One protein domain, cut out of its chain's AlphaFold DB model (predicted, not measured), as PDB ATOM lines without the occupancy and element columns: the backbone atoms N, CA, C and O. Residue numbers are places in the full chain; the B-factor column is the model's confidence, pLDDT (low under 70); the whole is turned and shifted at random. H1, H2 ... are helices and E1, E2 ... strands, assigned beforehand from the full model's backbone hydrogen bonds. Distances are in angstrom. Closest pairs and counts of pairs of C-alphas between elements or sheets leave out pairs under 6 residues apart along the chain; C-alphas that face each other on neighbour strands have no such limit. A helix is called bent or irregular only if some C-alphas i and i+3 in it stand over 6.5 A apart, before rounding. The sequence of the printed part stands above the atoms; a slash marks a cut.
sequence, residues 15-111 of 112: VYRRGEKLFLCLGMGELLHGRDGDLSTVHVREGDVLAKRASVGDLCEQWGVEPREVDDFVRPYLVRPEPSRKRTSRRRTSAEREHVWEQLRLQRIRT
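What this domain is: This is residues 15 to 111 of the 112 residues of an uncharacterized protein of Planctomycetes bacterium (UniProt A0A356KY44). A strongly twisted sheet of four strands, E1 to E4, has two helices, H1 and H2, over one face, the start of H2 making a corner with H1, and no named helix over the other face. A third and longest helix, H3, folds back beside H2 as a helical hairpin, and residues 82 to 92 of the loop between them stick out from the body. The printed part has 97 residues, with four named strands followed by three named helices; the sheet's order is E1, E2, E3, E4, all antiparallel, and the class is mixed, helices and strands. The whole is compact, with a radius of gyration of the C-alphas of 13.8 A and spans of 39 by 31 by 24 A.

Where its parts are: The sheet is made of E1, residues 15 to 18, beginning at C-alpha 15 (-24.270, 43.118, -9.444); E2, residues 21 to 27, 18.3 A long; E3, residues 30 to 35, 16.1 A; and E4, residues 38 to 43, 16.6 A. H1 is residues 56 to 63, 10.6 A. H2 is residues 67 to 79, 18.2 A, and only just irregular: C-alphas 73 and 76 are 7.0 A apart. H3 is residues 94 to 109, 23.3 A, ending at C-alpha 109 (-23.334, 53.597, -22.525).

How they stand to each other: The strands form a meander, each the antiparallel neighbour of the one before. Within hydrogen-bond range are N 16 and O 23 of E1 and E2, 2.8 A; N 32 and O 24 of E3 and E2, 2.7 A; and N 33 and O 40 of E3 and E4, 2.8 A. H1 and H2 are on the same face of the sheet, two layers in all. H1, at a height over the sheet of 7.8 A, lies over E2 and runs slantwise to the strands, at 41 degrees to E2 on the local plane. H2, at a height of 8.8 A, lies over E3 and runs along the strands, at 16 degrees to E3 on the local plane. H1 touches H2, whose residues 67 to 70 alone take part, at a steep tilt of 56 degrees, opposite ways; the closest C-alphas, of Cys 60 and Pro 67, are 6.0 A apart. H3 is not on the sheet. H2 and H3, a helical hairpin, touch at a shallow tilt of 18 degrees, opposite ways, through residues 78 to 79 and 94 to 98 alone; the closest C-alphas, of Leu 78 and Glu 98, are 5.9 A apart. Every O i to N i+4 pair is within hydrogen-bond range in H1, 7 of 9 in H2 and 10 of 12 in H3.

The domain as a whole: The C-alphas farthest apart, of Arg 85 and Thr 111, are 41.8 A apart. The printed part has no cut. The links E4 to H1 and H2 to H3 are long, with 12 and 14 residues. The mean pLDDT of the printed part is 75.9; residue 53, residues 79 to 96 and residues 104 to 111 are under 70.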
ATOM      1  N   VAL A  15     -25.672  43.194  -9.876       85.44
ATOM      2  CA  VAL A  15     -24.270  43.118  -9.444       85.44
ATOM      3  C   VAL A  15     -24.178  42.933  -7.930       85.44
ATOM      4  O   VAL A  15     -24.788  43.664  -7.147       85.44
ATOM      5  N   TYR A  16     -23.374  41.966  -7.509       87.38
ATOM      6  CA  TYR A  16     -23.008  41.692  -6.128       87.38
ATOM      7  C   TYR A  16     -21.555  42.063  -5.871       87.38
ATOM      8  O   TYR A  16     -20.717  42.045  -6.768       87.38
ATOM      9  N   ARG A  17     -21.247  42.373  -4.614       88.38
ATOM     10  CA  ARG A  17     -19.891  42.618  -4.137       88.38
ATOM     11  C   ARG A  17     -19.548  41.654  -3.008       88.38
ATOM     12  O   ARG A  17     -20.322  41.519  -2.059       88.38
ATOM     13  N   ARG A  18     -18.350  41.069  -3.075       88.88
ATOM     14  CA  ARG A  18     -17.713  40.311  -1.986       88.88
ATOM     15  C   ARG A  18     -16.313  40.873  -1.755       88.88
ATOM     16  O   ARG A  18     -15.404  40.636  -2.549       88.88
ATOM     17  N   GLY A  19     -16.142  41.644  -0.682       87.62
ATOM     18  CA  GLY A  19     -14.923  42.435  -0.482       87.62
ATOM     19  C   GLY A  19     -14.771  43.488  -1.585       87.62
ATOM     20  O   GLY A  19     -15.661  44.317  -1.758       87.62
ATOM     21  N   GLU A  20     -13.675  43.431  -2.340       86.25
ATOM     22  CA  GLU A  20     -13.394  44.318  -3.486       86.25
ATOM     23  C   GLU A  20     -13.800  43.716  -4.838       86.25
ATOM     24  O   GLU A  20     -13.707  44.361  -5.880       86.25
ATOM     25  N   LYS A  21     -14.254  42.460  -4.839       89.19
ATOM     26  CA  LYS A  21     -14.625  41.754  -6.063       89.19
ATOM     27  C   LYS A  21     -16.084  42.003  -6.391       89.19
ATOM     28  O   LYS A  21     -16.944  41.905  -5.507       89.19
ATOM     29  N   LEU A  22     -16.344  42.290  -7.658       89.94
ATOM     30  CA  LEU A  22     -17.682  42.395  -8.212       89.94
ATOM     31  C   LEU A  22     -18.072  41.084  -8.908       89.94
ATOM     32  O   LEU A  22     -17.221  40.344  -9.405       89.94
ATOM     33  N   PHE A  23     -19.367  40.793  -8.890       91.19
ATOM     34  CA  PHE A  23     -19.974  39.568  -9.398       91.19
ATOM     35  C   PHE A  23     -21.298  39.896 -10.075       91.19
ATOM     36  O   PHE A  23     -22.034  40.739  -9.575       91.19
ATOM     37  N   LEU A  24     -21.658  39.206 -11.151       89.38
ATOM     38  CA  LEU A  24     -22.937  39.425 -11.831       89.38
ATOM     39  C   LEU A  24     -23.907  38.281 -11.546       89.38
ATOM     40  O   LEU A  24     -23.575  37.132 -11.785       89.38
ATOM     41  N   CYS A  25     -25.123  38.554 -11.093       87.69
ATOM     42  CA  CYS A  25     -26.121  37.511 -10.890       87.69
ATOM     43  C   CYS A  25     -26.614  36.951 -12.227       87.69
ATOM     44  O   CYS A  25     -27.080  37.695 -13.091       87.69
ATOM     45  N   LEU A  26     -26.541  35.629 -12.369       81.81
ATOM     46  CA  LEU A  26     -27.053  34.872 -13.516       81.81
ATOM     47  C   LEU A  26     -28.439  34.266 -13.238       81.81
ATOM     48  O   LEU A  26     -29.079  33.719 -14.133       81.81
ATOM     49  N   GLY A  27     -28.931  34.398 -12.001       73.38
ATOM     50  CA  GLY A  27     -30.178  33.807 -11.515       73.38
ATOM     51  C   GLY A  27     -29.934  32.607 -10.595       73.38
ATOM     52  O   GLY A  27     -28.829  32.097 -10.495       73.38
ATOM     53  N   MET A  28     -30.971  32.176  -9.864       70.19
ATOM     54  CA  MET A  28     -30.953  30.961  -9.017       70.19
ATOM     55  C   MET A  28     -29.783  30.863  -8.007       70.19
ATOM     56  O   MET A  28     -29.395  29.770  -7.606       70.19
ATOM     57  N   GLY A  29     -29.240  31.996  -7.548       75.00
ATOM     58  CA  GLY A  29     -28.111  32.006  -6.610       75.00
ATOM     59  C   GLY A  29     -26.759  31.688  -7.261       75.00
ATOM     60  O   GLY A  29     -25.807  31.351  -6.554       75.00
ATOM     61  N   GLU A  30     -26.670  31.794  -8.584       85.38
ATOM     62  CA  GLU A  30     -25.429  31.741  -9.347       85.38
ATOM     63  C   GLU A  30     -24.965  33.154  -9.700       85.38
ATOM     64  O   GLU A  30     -25.749  34.021 -10.101       85.38
ATOM     65  N   LEU A  31     -23.667  33.371  -9.552       89.81
ATOM     66  CA  LEU A  31     -22.975  34.591  -9.906       89.81
ATOM     67  C   LEU A  31     -21.898  34.283 -10.946       89.81
ATOM     68  O   LEU A  31     -21.182  33.294 -10.828       89.81
ATOM     69  N   LEU A  32     -21.737  35.161 -11.921       91.69
ATOM     70  CA  LEU A  32     -20.600  35.216 -12.822       91.69
ATOM     71  C   LEU A  32     -19.461  35.982 -12.156       91.69
ATOM     72  O   LEU A  32     -19.672  37.024 -11.525       91.69
ATOM     73  N   HIS A  33     -18.258  35.469 -12.343       93.06
ATOM     74  CA  HIS A  33     -17.011  36.084 -11.940       93.06
ATOM     75  C   HIS A  33     -16.001  35.936 -13.072       93.06
ATOM     76  O   HIS A  33     -15.760  34.821 -13.541       93.06
ATOM     77  N   GLY A  34     -15.398  37.048 -13.470       91.94
ATOM     78  CA  GLY A  34     -14.252  37.067 -14.360       91.94
ATOM     79  C   GLY A  34     -12.950  37.164 -13.574       91.94
ATOM     80  O   GLY A  34     -12.858  37.878 -12.571       91.94
ATOM     81  N   ARG A  35     -11.940  36.412 -13.996       86.81
ATOM     82  CA  ARG A  35     -10.598  36.473 -13.425       86.81
ATOM     83  C   ARG A  35      -9.584  36.166 -14.509       86.81
ATOM     84  O   ARG A  35      -9.685  35.124 -15.134       86.81
ATOM     85  N   ASP A  36      -8.583  37.032 -14.647       86.44
ATOM     86  CA  ASP A  36      -7.463  36.822 -15.569       86.44
ATOM     87  C   ASP A  36      -7.936  36.585 -17.028       86.44
ATOM     88  O   ASP A  36      -7.312  35.835 -17.769       86.44
ATOM     89  N   GLY A  37      -9.050  37.218 -17.434       83.56
ATOM     90  CA  GLY A  37      -9.682  37.047 -18.753       83.56
ATOM     91  C   GLY A  37     -10.664  35.871 -18.864       83.56
ATOM     92  O   GLY A  37     -11.397  35.781 -19.843       83.56
ATOM     93  N   ASP A  38     -10.748  35.003 -17.854       88.56
ATOM     94  CA  ASP A  38     -11.629  33.834 -17.870       88.56
ATOM     95  C   ASP A  38     -12.927  34.070 -17.091       88.56
ATOM     96  O   ASP A  38     -12.925  34.562 -15.958       88.56
ATOM     97  N   LEU A  39     -14.051  33.641 -17.670       92.00
ATOM     98  CA  LEU A  39     -15.371  33.686 -17.041       92.00
ATOM     99  C   LEU A  39     -15.709  32.365 -16.344       92.00
ATOM    100  O   LEU A  39     -15.592  31.280 -16.909       92.00
ATOM    101  N   SER A  40     -16.193  32.458 -15.107       91.38
ATOM    102  CA  SER A  40     -16.579  31.301 -14.295       91.38
ATOM    103  C   SER A  40     -17.813  31.591 -13.448       91.38
ATOM    104  O   SER A  40     -18.071  32.737 -13.074       91.38
ATOM    105  N   THR A  41     -18.578  30.553 -13.113       90.69
ATOM    106  CA  THR A  41     -19.716  30.680 -12.197       90.69
ATOM    107  C   THR A  41     -19.335  30.307 -10.772       90.69
ATOM    108  O   THR A  41     -18.548  29.399 -10.509       90.69
ATOM    109  N   VAL A  42     -19.917  31.025  -9.818       90.38
ATOM    110  CA  VAL A  42     -19.802  30.765  -8.385       90.38
ATOM    111  C   VAL A  42     -21.173  30.877  -7.734       90.38
ATOM    112  O   VAL A  42     -22.056  31.569  -8.226       90.38
ATOM    113  N   HIS A  43     -21.358  30.233  -6.587       87.25
ATOM    114  CA  HIS A  43     -22.589  30.400  -5.820       87.25
ATOM    115  C   HIS A  43     -22.554  31.649  -4.938       87.25
ATOM    116  O   HIS A  43     -21.501  32.039  -4.408       87.25
ATOM    117  N   VAL A  44     -23.739  32.224  -4.742       83.88
ATOM    118  CA  VAL A  44     -23.997  33.234  -3.718       83.88
ATOM    119  C   VAL A  44     -23.635  32.661  -2.345       83.88
ATOM    120  O   VAL A  44     -23.984  31.527  -2.007       83.88
ATOM    121  N   ARG A  45     -22.921  33.448  -1.544       83.44
ATOM    122  CA  ARG A  45     -22.489  33.109  -0.186       83.44
ATOM    123  C   ARG A  45     -23.009  34.123   0.820       83.44
ATOM    124  O   ARG A  45     -23.349  35.258   0.493       83.44
ATOM    125  N   GLU A  46     -23.029  33.697   2.076       76.19
ATOM    126  CA  GLU A  46     -23.235  34.592   3.210       76.19
ATOM    127  C   GLU A  46     -22.107  35.640   3.228       76.19
ATOM    128  O   GLU A  46     -20.928  35.287   3.253       76.19
ATOM    129  N   GLY A  47     -22.471  36.922   3.114       80.81
ATOM    130  CA  GLY A  47     -21.535  38.045   2.962       80.81
ATOM    131  C   GLY A  47     -21.558  38.733   1.592       80.81
ATOM    132  O   GLY A  47     -20.987  39.816   1.462       80.81
ATOM    133  N   ASP A  48     -22.240  38.165   0.595       84.19
ATOM    134  CA  ASP A  48     -22.483  38.861  -0.671       84.19
ATOM    135  C   ASP A  48     -23.501  39.981  -0.477       84.19
ATOM    136  O   ASP A  48     -24.593  39.767   0.050       84.19
ATOM    137  N   VAL A  49     -23.152  41.185  -0.925       86.31
ATOM    138  CA  VAL A  49     -24.013  42.366  -0.800       86.31
ATOM    139  C   VAL A  49     -24.325  42.965  -2.161       86.31
ATOM    140  O   VAL A  49     -23.492  42.954  -3.063       86.31
ATOM    141  N   LEU A  50     -25.528  43.519  -2.305       83.50
ATOM    142  CA  LEU A  50     -25.963  44.194  -3.525       83.50
ATOM    143  C   LEU A  50     -25.082  45.420  -3.823       83.50
ATOM    144  O   LEU A  50     -25.024  46.365  -3.029       83.50
ATOM    145  N   ALA A  51     -24.441  45.442  -4.990       81.44
ATOM    146  CA  ALA A  51     -23.597  46.540  -5.443       81.44
ATOM    147  C   ALA A  51     -24.444  47.613  -6.147       81.44
ATOM    148  O   ALA A  51     -24.568  47.640  -7.365       81.44
ATOM    149  N   LYS A  52     -25.019  48.542  -5.373       70.06
ATOM    150  CA  LYS A  52     -25.972  49.568  -5.862       70.06
ATOM    151  C   LYS A  52     -25.454  50.520  -6.956       70.06
ATOM    152  O   LYS A  52     -26.246  51.294  -7.481       70.06
ATOM    153  N   ARG A  53     -24.147  50.553  -7.229       69.75
ATOM    154  CA  ARG A  53     -23.507  51.510  -8.154       69.75
ATOM    155  C   ARG A  53     -22.621  50.853  -9.211       69.75
ATOM    156  O   ARG A  53     -21.972  51.574  -9.952       69.75
ATOM    157  N   ALA A  54     -22.556  49.525  -9.242       76.19
ATOM    158  CA  ALA A  54     -21.715  48.821 -10.198       76.19
ATOM    159  C   ALA A  54     -22.541  48.434 -11.427       76.19
ATOM    160  O   ALA A  54     -23.647  47.909 -11.302       76.19
ATOM    161  N   SER A  55     -21.987  48.698 -12.600       79.69
ATOM    162  CA  SER A  55     -22.553  48.356 -13.900       79.69
ATOM    163  C   SER A  55     -21.852  47.138 -14.507       79.69
ATOM    164  O   SER A  55     -20.766  46.743 -14.081       79.69
ATOM    165  N   VAL A  56     -22.458  46.543 -15.539       80.62
ATOM    166  CA  VAL A  56     -21.879  45.385 -16.250       80.62
ATOM    167  C   VAL A  56     -20.509  45.704 -16.834       80.62
ATOM    168  O   VAL A  56     -19.623  44.862 -16.806       80.62
ATOM    169  N   GLY A  57     -20.287  46.919 -17.322       82.12
ATOM    170  CA  GLY A  57     -18.950  47.237 -17.807       82.12
ATOM    171  C   GLY A  57     -17.926  47.458 -16.687       82.12
ATOM    172  O   GLY A  57     -16.747  47.322 -16.971       82.12
ATOM    173  N   ASP A  58     -18.331  47.738 -15.435       84.06
ATOM    174  CA  ASP A  58     -17.368  47.907 -14.328       84.06
ATOM    175  C   ASP A  58     -16.790  46.533 -14.011       84.06
ATOM    176  O   ASP A  58     -15.603  46.387 -13.741       84.06
ATOM    177  N   LEU A  59     -17.648  45.511 -14.121       87.38
ATOM    178  CA  LEU A  59     -17.251  44.112 -14.102       87.38
ATOM    179  C   LEU A  59     -16.310  43.801 -15.269       87.38
ATOM    180  O   LEU A  59     -15.248  43.242 -15.036       87.38
ATOM    181  N   CYS A  60     -16.663  44.184 -16.501       87.94
ATOM    182  CA  CYS A  60     -15.844  43.897 -17.686       87.94
ATOM    183  C   CYS A  60     -14.435  44.506 -17.580       87.94
ATOM    184  O   CYS A  60     -13.450  43.798 -17.775       87.94
ATOM    185  N   GLU A  61     -14.334  45.780 -17.189       87.75
ATOM    186  CA  GLU A  61     -13.053  46.459 -16.957       87.75
ATOM    187  C   GLU A  61     -12.251  45.804 -15.830       87.75
ATOM    188  O   GLU A  61     -11.055  45.572 -15.987       87.75
ATOM    189  N   GLN A  62     -12.896  45.458 -14.710       88.88
ATOM    190  CA  GLN A  62     -12.226  44.789 -13.592       88.88
ATOM    191  C   GLN A  62     -11.730  43.383 -13.961       88.88
ATOM    192  O   GLN A  62     -10.715  42.925 -13.437       88.88
ATOM    193  N   TRP A  63     -12.462  42.675 -14.816       91.00
ATOM    194  CA  TRP A  63     -12.168  41.300 -15.206       91.00
ATOM    195  C   TRP A  63     -11.241  41.194 -16.418       91.00
ATOM    196  O   TRP A  63     -10.712  40.110 -16.666       91.00
ATOM    197  N   GLY A  64     -11.039  42.296 -17.145       89.81
ATOM    198  CA  GLY A  64     -10.281  42.313 -18.393       89.81
ATOM    199  C   GLY A  64     -10.955  41.501 -19.500       89.81
ATOM    200  O   GLY A  64     -10.258  40.845 -20.265       89.81
ATOM    201  N   VAL A  65     -12.292  41.507 -19.548       89.69
ATOM    202  CA  VAL A  65     -13.097  40.780 -20.548       89.69
ATOM    203  C   VAL A  65     -13.918  41.752 -21.380       89.69
ATOM    204  O   VAL A  65     -14.316  42.817 -20.902       89.69
ATOM    205  N   GLU A  66     -14.231  41.373 -22.611       88.88
ATOM    206  CA  GLU A  66     -15.087  42.179 -23.470       88.88
ATOM    207  C   GLU A  66     -16.565  42.034 -23.058       88.88
ATOM    208  O   GLU A  66     -17.031  40.926 -22.768       88.88
ATOM    209  N   PRO A  67     -17.378  43.110 -23.112       86.19
ATOM    210  CA  PRO A  67     -18.812  43.030 -22.820       86.19
ATOM    211  C   PRO A  67     -19.550  41.970 -23.644       86.19
ATOM    212  O   PRO A  67     -20.517  41.373 -23.174       86.19
ATOM    213  N   ARG A  68     -19.075  41.704 -24.867       85.50
ATOM    214  CA  ARG A  68     -19.627  40.666 -25.742       85.50
ATOM    215  C   ARG A  68     -19.425  39.257 -25.181       85.50
ATOM    216  O   ARG A  68     -20.319  38.432 -25.314       85.50
ATOM    217  N   GLU A  69     -18.288  38.985 -24.548       87.94
ATOM    218  CA  GLU A  69     -18.012  37.677 -23.943       87.94
ATOM    219  C   GLU A  69     -18.949  37.425 -22.761       87.94
ATOM    220  O   GLU A  69     -19.491  36.331 -22.604       87.94
ATOM    221  N   VAL A  70     -19.216  38.472 -21.975       87.31
ATOM    222  CA  VAL A  70     -20.207  38.427 -20.897       87.31
ATOM    223  C   VAL A  70     -21.617  38.226 -21.456       87.31
ATOM    224  O   VAL A  70     -22.346  37.379 -20.944       87.31
ATOM    225  N   ASP A  71     -22.006  38.940 -22.518       86.00
ATOM    226  CA  ASP A  71     -23.305  38.751 -23.183       86.00
ATOM    227  C   ASP A  71     -23.495  37.302 -23.660       86.00
ATOM    228  O   ASP A  71     -24.523  36.680 -23.375       86.00
ATOM    229  N   ASP A  72     -22.499  36.752 -24.361       87.00
ATOM    230  CA  ASP A  72     -22.534  35.387 -24.888       87.00
ATOM    231  C   ASP A  72     -22.628  34.353 -23.750       87.00
ATOM    232  O   ASP A  72     -23.381  33.379 -23.860       87.00
ATOM    233  N   PHE A  73     -21.953  34.605 -22.622       87.81
ATOM    234  CA  PHE A  73     -22.033  33.766 -21.424       87.81
ATOM    235  C   PHE A  73     -23.402  33.841 -20.734       87.81
ATOM    236  O   PHE A  73     -23.927  32.830 -20.265       87.81
ATOM    237  N   VAL A  74     -23.989  35.034 -20.641       85.12
ATOM    238  CA  VAL A  74     -25.251  35.288 -19.927       85.12
ATOM    239  C   VAL A  74     -26.460  34.825 -20.746       85.12
ATOM    240  O   VAL A  74     -27.472  34.406 -20.179       85.12
ATOM    241  N   ARG A  75     -26.369  34.824 -22.080       83.56
ATOM    242  CA  ARG A  75     -27.474  34.496 -22.999       83.56
ATOM    243  C   ARG A  75     -28.247  33.205 -22.665       83.56
ATOM    244  O   ARG A  75     -29.480  33.250 -22.669       83.56
ATOM    245  N   PRO A  76     -27.619  32.065 -22.315       81.81
ATOM    246  CA  PRO A  76     -28.343  30.851 -21.921       81.81
ATOM    247  C   PRO A  76     -29.203  31.025 -20.659       81.81
ATOM    248  O   PRO A  76     -30.235  30.363 -20.525       81.81
ATOM    249  N   TYR A  77     -28.808  31.920 -19.751       75.94
ATOM    250  CA  TYR A  77     -29.513  32.218 -18.500       75.94
ATOM    251  C   TYR A  77     -30.711  33.157 -18.703       75.94
ATOM    252  O   TYR A  77     -31.666  33.129 -17.920       75.94
ATOM    253  N   LEU A  78     -30.695  33.942 -19.784       75.31
ATOM    254  CA  LEU A  78     -31.825  34.773 -20.209       75.31
ATOM    255  C   LEU A  78     -32.923  33.931 -20.877       75.31
ATOM    256  O   LEU A  78     -34.110  34.157 -20.643       75.31
ATOM    257  N   VAL A  79     -32.534  32.922 -21.667       65.06
ATOM    258  CA  VAL A  79     -33.454  32.164 -22.532       65.06
ATOM    259  C   VAL A  79     -34.056  30.926 -21.851       65.06
ATOM    260  O   VAL A  79     -35.158  30.516 -22.213       65.06
ATOM    261  N   ARG A  80     -33.399  30.312 -20.857       57.25
ATOM    262  CA  ARG A  80     -33.894  29.053 -20.262       57.25
ATOM    263  C   ARG A  80     -35.120  29.239 -19.346       57.25
ATOM    264  O   ARG A  80     -35.018  29.914 -18.318       57.25
ATOM    265  N   PRO A  81     -36.245  28.547 -19.618       51.78
ATOM    266  CA  PRO A  81     -37.287  28.303 -18.632       51.78
ATOM    267  C   PRO A  81     -36.915  27.082 -17.775       51.78
ATOM    268  O   PRO A  81     -36.475  26.052 -18.286       51.78
ATOM    269  N   GLU A  82     -37.101  27.173 -16.459       46.00
ATOM    270  CA  GLU A  82     -37.033  25.994 -15.589       46.00
ATOM    271  C   GLU A  82     -38.127  24.971 -15.951       46.00
ATOM    272  O   GLU A  82     -39.285  25.365 -16.135       46.00
ATOM    273  N   PRO A  83     -37.837  23.655 -15.926       45.47
ATOM    274  CA  PRO A  83     -38.881  22.662 -15.747       45.47
ATOM    275  C   PRO A  83     -39.429  22.772 -14.314       45.47
ATOM    276  O   PRO A  83     -38.748  22.556 -13.317       45.47
ATOM    277  N   SER A  84     -40.698  23.162 -14.252       50.00
ATOM    278  CA  SER A  84     -41.568  23.385 -13.095       50.00
ATOM    279  C   SER A  84     -41.330  22.531 -11.836       50.00
ATOM    280  O   SER A  84     -41.258  21.307 -11.927       50.00
ATOM    281  N   ARG A  85     -41.504  23.146 -10.652       43.34
ATOM    282  CA  ARG A  85     -42.525  22.724  -9.662       43.34
ATOM    283  C   ARG A  85     -42.772  23.792  -8.581       43.34
ATOM    284  O   ARG A  85     -41.922  24.077  -7.754       43.34
ATOM    285  N   LYS A  86     -44.004  24.317  -8.597       44.00
ATOM    286  CA  LYS A  86     -44.801  24.882  -7.485       44.00
ATOM    287  C   LYS A  86     -44.087  25.766  -6.438       44.00
ATOM    288  O   LYS A  86     -43.569  25.252  -5.457       44.00
ATOM    289  N   ARG A  87     -44.320  27.083  -6.513       41.62
ATOM    290  CA  ARG A  87     -45.074  27.890  -5.514       41.62
ATOM    291  C   ARG A  87     -44.869  29.385  -5.772       41.62
ATOM    292  O   ARG A  87     -43.757  29.886  -5.702       41.62
ATOM    293  N   THR A  88     -45.979  30.056  -6.069       44.91
ATOM    294  CA  THR A  88     -46.322  31.445  -5.715       44.91
ATOM    295  C   THR A  88     -45.202  32.315  -5.123       44.91
ATOM    296  O   THR A  88     -45.106  32.516  -3.917       44.91
ATOM    297  N   SER A  89     -44.403  32.914  -5.995       45.81
ATOM    298  CA  SER A  89     -43.780  34.223  -5.783       45.81
ATOM    299  C   SER A  89     -43.545  34.814  -7.169       45.81
ATOM    300  O   SER A  89     -43.203  34.055  -8.074       45.81
ATOM    301  N   ARG A  90     -43.821  36.110  -7.363       52.53
ATOM    302  CA  ARG A  90     -43.780  36.828  -8.654       52.53
ATOM    303  C   ARG A  90     -42.478  36.526  -9.408       52.53
ATOM    304  O   ARG A  90     -41.466  37.184  -9.188       52.53
ATOM    305  N   ARG A  91     -42.479  35.511 -10.273       52.97
ATOM    306  CA  ARG A  91     -41.326  35.162 -11.098       52.97
ATOM    307  C   ARG A  91     -41.460  35.896 -12.413       52.97
ATOM    308  O   ARG A  91     -42.378  35.617 -13.177       52.97
ATOM    309  N   ARG A  92     -40.530  36.821 -12.630       58.81
ATOM    310  CA  ARG A  92     -40.359  37.518 -13.896       58.81
ATOM    311  C   ARG A  92     -40.094  36.513 -15.021       58.81
ATOM    312  O   ARG A  92     -39.282  35.595 -14.861       58.81
ATOM    313  N   THR A  93     -40.822  36.681 -16.114       66.88
ATOM    314  CA  THR A  93     -40.700  35.962 -17.386       66.88
ATOM    315  C   THR A  93     -39.317  36.174 -18.011       66.88
ATOM    316  O   THR A  93     -38.599  37.104 -17.644       66.88
ATOM    317  N   SER A  94     -38.923  35.325 -18.966       66.81
ATOM    318  CA  SER A  94     -37.658  35.492 -19.705       66.81
ATOM    319  C   SER A  94     -37.548  36.874 -20.363       66.81
ATOM    320  O   SER A  94     -36.501  37.501 -20.268       66.81
ATOM    321  N   ALA A  95     -38.654  37.394 -20.908       69.19
ATOM    322  CA  ALA A  95     -38.720  38.733 -21.495       69.19
ATOM    323  C   ALA A  95     -38.400  39.845 -20.478       69.19
ATOM    324  O   ALA A  95     -37.678  40.790 -20.778       69.19
ATOM    325  N   GLU A  96     -38.886  39.724 -19.241       68.88
ATOM    326  CA  GLU A  96     -38.563  40.686 -18.182       68.88
ATOM    327  C   GLU A  96     -37.093  40.598 -17.738       68.88
ATOM    328  O   GLU A  96     -36.517  41.612 -17.352       68.88
ATOM    329  N   ARG A  97     -36.466  39.415 -17.787       70.38
ATOM    330  CA  ARG A  97     -35.030  39.252 -17.477       70.38
ATOM    331  C   ARG A  97     -34.146  39.867 -18.554       70.38
ATOM    332  O   ARG A  97     -33.174  40.538 -18.228       70.38
ATOM    333  N   GLU A  98     -34.504  39.649 -19.813       70.94
ATOM    334  CA  GLU A  98     -33.838  40.250 -20.966       70.94
ATOM    335  C   GLU A  98     -33.932  41.778 -20.908       70.94
ATOM    336  O   GLU A  98     -32.916  42.458 -21.009       70.94
ATOM    337  N   HIS A  99     -35.107  42.322 -20.578       71.44
ATOM    338  CA  HIS A  99     -35.277  43.764 -20.409       71.44
ATOM    339  C   HIS A  99     -34.404  44.354 -19.285       71.44
ATOM    340  O   HIS A  99     -33.813  45.420 -19.445       71.44
ATOM    341  N   VAL A 100     -34.298  43.672 -18.138       71.50
ATOM    342  CA  VAL A 100     -33.416  44.099 -17.034       71.50
ATOM    343  C   VAL A 100     -31.951  44.091 -17.472       71.50
ATOM    344  O   VAL A 100     -31.226  45.051 -17.203       71.50
ATOM    345  N   TRP A 101     -31.531  43.039 -18.178       76.56
ATOM    346  CA  TRP A 101     -30.188  42.929 -18.743       76.56
ATOM    347  C   TRP A 101     -29.875  44.087 -19.698       76.56
ATOM    348  O   TRP A 101     -28.853  44.760 -19.550       76.56
ATOM    349  N   GLU A 102     -30.792  44.384 -20.619       74.50
ATOM    350  CA  GLU A 102     -30.673  45.504 -21.552       74.50
ATOM    351  C   GLU A 102     -30.546  46.850 -20.831       74.50
ATOM    352  O   GLU A 102     -29.664  47.646 -21.161       74.50
ATOM    353  N   GLN A 103     -31.378  47.116 -19.818       71.38
ATOM    354  CA  GLN A 103     -31.311  48.377 -19.074       71.38
ATOM    355  C   GLN A 103     -29.968  48.567 -18.361       71.38
ATOM    356  O   GLN A 103     -29.400  49.660 -18.402       71.38
ATOM    357  N   LEU A 104     -29.438  47.515 -17.738       68.19
ATOM    358  CA  LEU A 104     -28.148  47.557 -17.045       68.19
ATOM    359  C   LEU A 104     -26.972  47.748 -18.005       68.19
ATOM    360  O   LEU A 104     -26.025  48.467 -17.682       68.19
ATOM    361  N   ARG A 105     -27.048  47.156 -19.201       67.12
ATOM    362  CA  ARG A 105     -26.085  47.400 -20.280       67.12
ATOM    363  C   ARG A 105     -26.126  48.859 -20.740       67.12
ATOM    364  O   ARG A 105     -25.082  49.490 -20.894       67.12
ATOM    365  N   LEU A 106     -27.325  49.414 -20.928       62.75
ATOM    366  CA  LEU A 106     -27.525  50.777 -21.435       62.75
ATOM    367  C   LEU A 106     -27.164  51.872 -20.424       62.75
ATOM    368  O   LEU A 106     -26.682  52.927 -20.839       62.75
ATOM    369  N   GLN A 107     -27.360  51.640 -19.119       59.72
ATOM    370  CA  GLN A 107     -27.029  52.618 -18.068       59.72
ATOM    371  C   GLN A 107     -25.573  53.091 -18.125       59.72
ATOM    372  O   GLN A 107     -25.290  54.219 -17.735       59.72
ATOM    373  N   ARG A 108     -24.671  52.266 -18.662       49.34
ATOM    374  CA  ARG A 108     -23.251  52.586 -18.791       49.34
ATOM    375  C   ARG A 108     -22.877  53.244 -20.124       49.34
ATOM    376  O   ARG A 108     -21.941  54.030 -20.165       49.34
ATOM    377  N   ILE A 109     -23.618  52.986 -21.207       47.72
ATOM    378  CA  ILE A 109     -23.334  53.597 -22.525       47.72
ATOM    379  C   ILE A 109     -23.666  55.102 -22.515       47.72
ATOM    380  O   ILE A 109     -23.096  55.869 -23.280       47.72
ATOM    381  N   ARG A 110     -24.562  55.547 -21.622       42.03
ATOM    382  CA  ARG A 110     -24.922  56.967 -21.454       42.03
ATOM    383  C   ARG A 110     -24.014  57.769 -20.517       42.03
ATOM    384  O   ARG A 110     -24.209  58.975 -20.413       42.03
ATOM    385  N   THR A 111     -23.052  57.147 -19.844       38.91
ATOM    386  CA  THR A 111     -22.008  57.864 -19.094       38.91
ATOM    387  C   THR A 111     -20.790  58.054 -19.989       38.91
ATOM    388  O   THR A 111     -19.793  57.352 -19.851       38.91
TER     389      THR A 111